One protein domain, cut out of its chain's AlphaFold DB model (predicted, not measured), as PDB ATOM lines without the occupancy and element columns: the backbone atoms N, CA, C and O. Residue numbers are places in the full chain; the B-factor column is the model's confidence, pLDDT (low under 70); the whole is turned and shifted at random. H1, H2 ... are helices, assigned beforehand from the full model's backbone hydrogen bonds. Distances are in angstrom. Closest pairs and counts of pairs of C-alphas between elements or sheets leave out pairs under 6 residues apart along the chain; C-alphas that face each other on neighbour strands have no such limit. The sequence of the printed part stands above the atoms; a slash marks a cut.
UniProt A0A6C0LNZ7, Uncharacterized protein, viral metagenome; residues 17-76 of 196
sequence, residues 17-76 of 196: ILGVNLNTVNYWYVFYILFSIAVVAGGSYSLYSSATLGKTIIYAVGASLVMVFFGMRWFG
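What this domain is: This is residues 17 to 76 of the 196 residues of an uncharacterized protein of viral metagenome (UniProt A0A6C0LNZ7). Two long helices, H2 and H1, lie side by side and run opposite ways as one narrow helical hairpin, closed at one end by a tight turn. At the other end residues 17 to 25, before H1, stick out free as a tail. The printed part has 60 residues with two named helices, H1 then H2, and no named strand; its class is all helix. The whole is loose, with a radius of gyration of the C-alphas of 14.5 A, and elongated, spanning 45 by 24 by 15 A.

How they stand to each other: H2, residues 53 to 75, touches H1, residues 27 to 48, with 18 pairs of C-alphas within 8 A. The closest C-alphas, those of Ser 44 and Thr 56, are 5.5 A apart. The two helices form a hairpin, with a shallow tilt of 12 degrees, opposite ways; their centres are 10.1 A apart. In H1 and H2 every O i to N i+4 pair is within hydrogen-bond range.

Where its parts are: H2 measures 32.4 A from C-alpha 53 at (17.989, -31.912, 5.510) to C-alpha 75 at (38.627, -41.033, -17.732). H1 measures 31.2 A from its first to its last C-alpha and begins with C-alpha 27 at (32.290, -49.799, -20.420).

The domain as a whole: The two C-alphas farthest apart, those of Asn 23 and Ala 51, are 44.8 A apart. Without residues 17 to 25 the body spans 39 by 16 by 7 A. The link from H1 to H2 is tight, and the printed part has no cut. The mean pLDDT of the printed part is 90.4, and no printed residue is under 70.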
ATOM      1  N   ILE A  17      22.302 -47.954 -30.151       78.38
ATOM      2  CA  ILE A  17      21.127 -47.614 -29.336       78.38
ATOM      3  C   ILE A  17      21.170 -46.109 -29.082       78.38
ATOM      4  O   ILE A  17      22.179 -45.588 -28.615       78.38
ATOM      5  N   LEU A  18      20.088 -45.399 -29.424       80.12
ATOM      6  CA  LEU A  18      19.971 -43.939 -29.265       80.12
ATOM      7  C   LEU A  18      21.122 -43.142 -29.918       80.12
ATOM      8  O   LEU A  18      21.555 -42.117 -29.401       80.12
ATOM      9  N   GLY A  19      21.634 -43.620 -31.057       75.94
ATOM     10  CA  GLY A  19      22.730 -42.968 -31.785       75.94
ATOM     11  C   GLY A  19      24.126 -43.205 -31.198       75.94
ATOM     12  O   GLY A  19      25.096 -42.650 -31.710       75.94
ATOM     13  N   VAL A  20      24.253 -44.043 -30.163       78.44
ATOM     14  CA  VAL A  20      25.538 -44.431 -29.569       78.44
ATOM     15  C   VAL A  20      25.925 -45.825 -30.055       78.44
ATOM     16  O   VAL A  20      25.159 -46.774 -29.894       78.44
ATOM     17  N   ASN A  21      27.121 -45.962 -30.635       82.31
ATOM     18  CA  ASN A  21      27.681 -47.255 -31.027       82.31
ATOM     19  C   ASN A  21      28.289 -47.952 -29.798       82.31
ATOM     20  O   ASN A  21      29.346 -47.534 -29.315       82.31
ATOM     21  N   LEU A  22      27.645 -49.024 -29.320       81.44
ATOM     22  CA  LEU A  22      28.051 -49.739 -28.105       81.44
ATOM     23  C   LEU A  22      29.442 -50.387 -28.200       81.44
ATOM     24  O   LEU A  22      30.092 -50.566 -27.172       81.44
ATOM     25  N   ASN A  23      29.945 -50.687 -29.399       79.50
ATOM     26  CA  ASN A  23      31.283 -51.264 -29.573       79.50
ATOM     27  C   ASN A  23      32.403 -50.246 -29.306       79.50
ATOM     28  O   ASN A  23      33.538 -50.627 -29.036       79.50
ATOM     29  N   THR A  24      32.091 -48.948 -29.364       83.06
ATOM     30  CA  THR A  24      33.063 -47.859 -29.147       83.06
ATOM     31  C   THR A  24      33.023 -47.275 -27.736       83.06
ATOM     32  O   THR A  24      33.838 -46.418 -27.391       83.06
ATOM     33  N   VAL A  25      32.078 -47.724 -26.908       82.88
ATOM     34  CA  VAL A  25      31.873 -47.196 -25.559       82.88
ATOM     35  C   VAL A  25      32.899 -47.784 -24.594       82.88
ATOM     36  O   VAL A  25      33.113 -48.992 -24.531       82.88
ATOM     37  N   ASN A  26      33.497 -46.925 -23.769       88.56
ATOM     38  CA  ASN A  26      34.296 -47.375 -22.638       88.56
ATOM     39  C   ASN A  26      33.368 -47.871 -21.513       88.56
ATOM     40  O   ASN A  26      32.849 -47.078 -20.726       88.56
ATOM     41  N   TYR A  27      33.164 -49.185 -21.427       89.50
ATOM     42  CA  TYR A  27      32.290 -49.799 -20.420       89.50
ATOM     43  C   TYR A  27      32.714 -49.512 -18.971       89.50
ATOM     44  O   TYR A  27      31.849 -49.405 -18.101       89.50
ATOM     45  N   TRP A  28      34.008 -49.304 -18.701       92.00
ATOM     46  CA  TRP A  28      34.477 -48.900 -17.370       92.00
ATOM     47  C   TRP A  28      33.967 -47.516 -16.973       92.00
ATOM     48  O   TRP A  28      33.605 -47.297 -15.818       92.00
ATOM     49  N   TYR A  29      33.879 -46.598 -17.936       88.69
ATOM     50  CA  TYR A  29      33.312 -45.273 -17.707       88.69
ATOM     51  C   TYR A  29      31.800 -45.342 -17.448       88.69
ATOM     52  O   TYR A  29      31.294 -44.683 -16.541       88.69
ATOM     53  N   VAL A  30      31.076 -46.191 -18.183       91.25
ATOM     54  CA  VAL A  30      29.639 -46.417 -17.943       91.25
ATOM     55  C   VAL A  30      29.405 -46.981 -16.542       91.25
ATOM     56  O   VAL A  30      28.566 -46.464 -15.802       91.25
ATOM     57  N   PHE A  31      30.179 -47.994 -16.147       95.19
ATOM     58  CA  PHE A  31      30.124 -48.553 -14.798       95.19
ATOM     59  C   PHE A  31      30.402 -47.484 -13.731       95.19
ATOM     60  O   PHE A  31      29.667 -47.392 -12.749       95.19
ATOM     61  N   TYR A  32      31.406 -46.630 -13.951       95.38
ATOM     62  CA  TYR A  32      31.731 -45.523 -13.053       95.38
ATOM     63  C   TYR A  32      30.570 -44.535 -12.869       95.38
ATOM     64  O   TYR A  32      30.292 -44.122 -11.740       95.38
ATOM     65  N   ILE A  33      29.859 -44.175 -13.944       94.12
ATOM     66  CA  ILE A  33      28.678 -43.298 -13.866       94.12
ATOM     67  C   ILE A  33      27.579 -43.955 -13.025       94.12
ATOM     68  O   ILE A  33      27.042 -43.320 -12.116       94.12
ATOM     69  N   LEU A  34      27.264 -45.224 -13.294       96.69
ATOM     70  CA  LEU A  34      26.233 -45.954 -12.548       96.69
ATOM     71  C   LEU A  34      26.593 -46.073 -11.063       96.69
ATOM     72  O   LEU A  34      25.752 -45.822 -10.200       96.69
ATOM     73  N   PHE A  35      27.855 -46.381 -10.767       96.62
ATOM     74  CA  PHE A  35      28.377 -46.422  -9.406       96.62
ATOM     75  C   PHE A  35      28.281 -45.054  -8.715       96.62
ATOM     76  O   PHE A  35      27.813 -44.970  -7.583       96.62
ATOM     77  N   SER A  36      28.645 -43.972  -9.407       96.88
ATOM     78  CA  SER A  36      28.563 -42.607  -8.870       96.88
ATOM     79  C   SER A  36      27.125 -42.225  -8.506       96.88
ATOM     80  O   SER A  36      26.888 -41.689  -7.423       96.88
ATOM     81  N   ILE A  37      26.153 -42.555  -9.367       96.00
ATOM     82  CA  ILE A  37      24.723 -42.345  -9.092       96.00
ATOM     83  C   ILE A  37      24.294 -43.156  -7.867       96.00
ATOM     84  O   ILE A  37      23.643 -42.612  -6.977       96.00
ATOM     85  N   ALA A  38      24.685 -44.433  -7.792       97.50
ATOM     86  CA  ALA A  38      24.340 -45.301  -6.670       97.50
ATOM     87  C   ALA A  38      24.904 -44.783  -5.338       97.50
ATOM     88  O   ALA A  38      24.189 -44.783  -4.336       97.50
ATOM     89  N   VAL A  39      26.145 -44.287  -5.318       97.25
ATOM     90  CA  VAL A  39      26.762 -43.712  -4.112       97.25
ATOM     91  C   VAL A  39      26.044 -42.435  -3.681       97.25
ATOM     92  O   VAL A  39      25.652 -42.322  -2.521       97.25
ATOM     93  N   VAL A  40      25.826 -41.488  -4.599       97.31
ATOM     94  CA  VAL A  40      25.187 -40.206  -4.262       97.31
ATOM     95  C   VAL A  40      23.737 -40.422  -3.831       97.31
ATOM     96  O   VAL A  40      23.339 -39.925  -2.776       97.31
ATOM     97  N   ALA A  41      22.952 -41.184  -4.594       96.12
ATOM     98  CA  ALA A  41      21.549 -41.444  -4.280       96.12
ATOM     99  C   ALA A  41      21.397 -42.324  -3.032       96.12
ATOM    100  O   ALA A  41      20.599 -42.002  -2.154       96.12
ATOM    101  N   GLY A  42      22.189 -43.393  -2.916       95.12
ATOM    102  CA  GLY A  42      22.151 -44.316  -1.782       95.12
ATOM    103  C   GLY A  42      22.565 -43.648  -0.473       95.12
ATOM    104  O   GLY A  42      21.851 -43.750   0.527       95.12
ATOM    105  N   GLY A  43      23.663 -42.889  -0.482       94.06
ATOM    106  CA  GLY A  43      24.090 -42.124   0.687       94.06
ATOM    107  C   GLY A  43      23.097 -41.022   1.058       94.06
ATOM    108  O   GLY A  43      22.763 -40.864   2.233       94.06
ATOM    109  N   SER A  44      22.540 -40.319   0.063       94.94
ATOM    110  CA  SER A  44      21.519 -39.294   0.307       94.94
ATOM    111  C   SER A  44      20.236 -39.888   0.890       94.94
ATOM    112  O   SER A  44      19.674 -39.309   1.817       94.94
ATOM    113  N   TYR A  45      19.794 -41.053   0.406       94.31
ATOM    114  CA  TYR A  45      18.626 -41.763   0.931       94.31
ATOM    115  C   TYR A  45      18.831 -42.185   2.391       94.31
ATOM    116  O   TYR A  45      17.966 -41.936   3.235       94.31
ATOM    117  N   SER A  46      20.006 -42.735   2.718       93.31
ATOM    118  CA  SER A  46      20.347 -43.111   4.094       93.31
ATOM    119  C   SER A  46      20.393 -41.914   5.051       93.31
ATOM    120  O   SER A  46      20.131 -42.082   6.239       93.31
ATOM    121  N   LEU A  47      20.738 -40.719   4.566       91.69
ATOM    122  CA  LEU A  47      20.788 -39.492   5.372       91.69
ATOM    123  C   LEU A  47      19.429 -38.791   5.462       91.69
ATOM    124  O   LEU A  47      19.125 -38.160   6.473       91.69
ATOM    125  N   TYR A  48      18.597 -38.912   4.428       89.19
ATOM    126  CA  TYR A  48      17.255 -38.338   4.401       89.19
ATOM    127  C   TYR A  48      16.361 -38.904   5.514       89.19
ATOM    128  O   TYR A  48      15.616 -38.150   6.140       89.19
ATOM    129  N   SER A  49      16.500 -40.195   5.843       83.56
ATOM    130  CA  SER A  49      15.752 -40.822   6.946       83.56
ATOM    131  C   SER A  49      16.061 -40.218   8.324       83.56
ATOM    132  O   SER A  49      15.255 -40.336   9.242       83.56
ATOM    133  N   SER A  50      17.191 -39.518   8.468       79.69
ATOM    134  CA  SER A  50      17.644 -38.928   9.734       79.69
ATOM    135  C   SER A  50      17.077 -37.522  10.010       79.69
ATOM    136  O   SER A  50      17.552 -36.847  10.920       79.69
ATOM    137  N   ALA A  51      16.100 -37.049   9.221       79.06
ATOM    138  CA  ALA A  51      15.411 -35.749   9.346       79.06
ATOM    139  C   ALA A  51      16.305 -34.485   9.322       79.06
ATOM    140  O   ALA A  51      15.823 -33.365   9.490       79.06
ATOM    141  N   THR A  52      17.605 -34.618   9.058       85.75
ATOM    142  CA  THR A  52      18.543 -33.491   8.977       85.75
ATOM    143  C   THR A  52      18.819 -33.110   7.525       85.75
ATOM    144  O   THR A  52      19.860 -33.472   6.973       85.75
ATOM    145  N   LEU A  53      17.909 -32.342   6.917       90.38
ATOM    146  CA  LEU A  53      17.989 -31.912   5.510       90.38
ATOM    147  C   LEU A  53      19.352 -31.284   5.148       90.38
ATOM    148  O   LEU A  53      19.924 -31.585   4.102       90.38
ATOM    149  N   GLY A  54      19.907 -30.457   6.042       91.56
ATOM    150  CA  GLY A  54      21.189 -29.782   5.813       91.56
ATOM    151  C   GLY A  54      22.365 -30.746   5.606       91.56
ATOM    152  O   GLY A  54      23.197 -30.515   4.733       91.56
ATOM    153  N   LYS A  55      22.408 -31.864   6.344       92.00
ATOM    154  CA  LYS A  55      23.482 -32.864   6.202       92.00
ATOM    155  C   LYS A  55      23.389 -33.597   4.866       92.00
ATOM    156  O   LYS A  55      24.415 -33.817   4.229       92.00
ATOM    157  N   THR A  56      22.175 -33.920   4.424       94.19
ATOM    158  CA  THR A  56      21.938 -34.580   3.135       94.19
ATOM    159  C   THR A  56      22.391 -33.708   1.968       94.19
ATOM    160  O   THR A  56      23.057 -34.206   1.066       94.19
ATOM    161  N   ILE A  57      22.103 -32.400   2.004       94.69
ATOM    162  CA  ILE A  57      22.520 -31.463   0.946       94.69
ATOM    163  C   ILE A  57      24.047 -31.352   0.887       94.69
ATOM    164  O   ILE A  57      24.632 -31.487  -0.188       94.69
ATOM    165  N   ILE A  58      24.702 -31.149   2.037       96.19
ATOM    166  CA  ILE A  58      26.168 -31.046   2.110       96.19
ATOM    167  C   ILE A  58      26.822 -32.338   1.604       96.19
ATOM    168  O   ILE A  58      27.766 -32.281   0.816       96.19
ATOM    169  N   TYR A  59      26.291 -33.498   2.003       96.00
ATOM    170  CA  TYR A  59      26.762 -34.793   1.521       96.00
ATOM    171  C   TYR A  59      26.605 -34.934   0.004       96.00
ATOM    172  O   TYR A  59      27.574 -35.271  -0.671       96.00
ATOM    173  N   ALA A  60      25.420 -34.651  -0.544       95.94
ATOM    174  CA  ALA A  60      25.143 -34.824  -1.966       95.94
ATOM    175  C   ALA A  60      26.063 -33.955  -2.837       95.94
ATOM    176  O   ALA A  60      26.620 -34.444  -3.823       95.94
ATOM    177  N   VAL A  61      26.278 -32.692  -2.449       96.94
ATOM    178  CA  VAL A  61      27.196 -31.779  -3.149       96.94
ATOM    179  C   VAL A  61      28.643 -32.264  -3.026       96.94
ATOM    180  O   VAL A  61      29.333 -32.382  -4.037       96.94
ATOM    181  N   GLY A  62      29.096 -32.601  -1.815       96.88
ATOM    182  CA  GLY A  62      30.466 -33.061  -1.577       96.88
ATOM    183  C   GLY A  62      30.794 -34.360  -2.315       96.88
ATOM    184  O   GLY A  62      31.800 -34.437  -3.017       96.88
ATOM    185  N   ALA A  63      29.914 -35.358  -2.226       96.94
ATOM    186  CA  ALA A  63      30.068 -36.631  -2.925       96.94
ATOM    187  C   ALA A  63      30.067 -36.443  -4.449       96.94
ATOM    188  O   ALA A  63      30.901 -37.032  -5.135       96.94
ATOM    189  N   SER A  64      29.199 -35.574  -4.981       95.38
ATOM    190  CA  SER A  64      29.174 -35.264  -6.417       95.38
ATOM    191  C   SER A  64      30.483 -34.623  -6.883       95.38
ATOM    192  O   SER A  64      31.029 -35.039  -7.902       95.38
ATOM    193  N   LEU A  65      31.031 -33.661  -6.131       95.62
ATOM    194  CA  LEU A  65      32.313 -33.027  -6.467       95.62
ATOM    195  C   LEU A  65      33.470 -34.032  -6.470       95.62
ATOM    196  O   LEU A  65      34.283 -34.021  -7.394       95.62
ATOM    197  N   VAL A  66      33.520 -34.927  -5.479       96.50
ATOM    198  CA  VAL A  66      34.528 -35.996  -5.412       96.50
ATOM    199  C   VAL A  66      34.410 -36.930  -6.621       96.50
ATOM    200  O   VAL A  66      35.411 -37.188  -7.289       96.50
ATOM    201  N   MET A  67      33.197 -37.377  -6.964       96.19
ATOM    202  CA  MET A  67      32.980 -38.246  -8.130       96.19
ATOM    203  C   MET A  67      33.296 -37.539  -9.456       96.19
ATOM    204  O   MET A  67      33.848 -38.147 -10.371       96.19
ATOM    205  N   VAL A  68      33.022 -36.242  -9.588       91.25
ATOM    206  CA  VAL A  68      33.424 -35.487 -10.786       91.25
ATOM    207  C   VAL A  68      34.950 -35.391 -10.877       91.25
ATOM    208  O   VAL A  68      35.520 -35.666 -11.933       91.25
ATOM    209  N   PHE A  69      35.627 -35.071  -9.771       90.88
ATOM    210  CA  PHE A  69      37.085 -34.955  -9.726       90.88
ATOM    211  C   PHE A  69      37.790 -36.262 -10.111       90.88
ATOM    212  O   PHE A  69      38.621 -36.271 -11.024       90.88
ATOM    213  N   PHE A  70      37.431 -37.379  -9.473       90.81
ATOM    214  CA  PHE A  70      38.034 -38.680  -9.789       90.81
ATOM    215  C   PHE A  70      37.639 -39.189 -11.181       90.81
ATOM    216  O   PHE A  70      38.464 -39.798 -11.864       90.81
ATOM    217  N   GLY A  71      36.438 -38.853 -11.658       90.81
ATOM    218  CA  GLY A  71      35.999 -39.170 -13.016       90.81
ATOM    219  C   GLY A  71      36.885 -38.505 -14.068       90.81
ATOM    220  O   GLY A  71      37.384 -39.175 -14.972       90.81
ATOM    221  N   MET A  72      37.168 -37.208 -13.907       84.69
ATOM    222  CA  MET A  72      38.114 -36.490 -14.768       84.69
ATOM    223  C   MET A  72      39.539 -37.038 -14.639       84.69
ATOM    224  O   MET A  72      40.252 -37.124 -15.634       84.69
ATOM    225  N   ARG A  73      39.963 -37.443 -13.436       84.06
ATOM    226  CA  ARG A  73      41.310 -37.980 -13.196       84.06
ATOM    227  C   ARG A  73      41.571 -39.324 -13.881       84.06
ATOM    228  O   ARG A  73      42.720 -39.579 -14.253       84.06
ATOM    229  N   TRP A  74      40.559 -40.184 -13.980       86.38
ATOM    230  CA  TRP A  74      40.694 -41.536 -14.539       86.38
ATOM    231  C   TRP A  74      40.265 -41.648 -15.997       86.38
ATOM    232  O   TRP A  74      40.890 -42.387 -16.752       86.38
ATOM    233  N   PHE A  75      39.216 -40.929 -16.393       87.81
ATOM    234  CA  PHE A  75      38.627 -41.033 -17.732       87.81
ATOM    235  C   PHE A  75      38.755 -39.745 -18.547       87.81
ATOM    236  O   PHE A  75      38.457 -39.739 -19.740       87.81
ATOM    237  N   GLY A  76      39.181 -38.647 -17.920       78.81
ATOM    238  CA  GLY A  76      39.453 -37.403 -18.619       78.81
ATOM    239  C   GLY A  76      40.711 -37.517 -19.467       78.81
ATOM    240  O   GLY A  76      41.708 -38.121 -19.075       78.81
TER     241      GLY A  76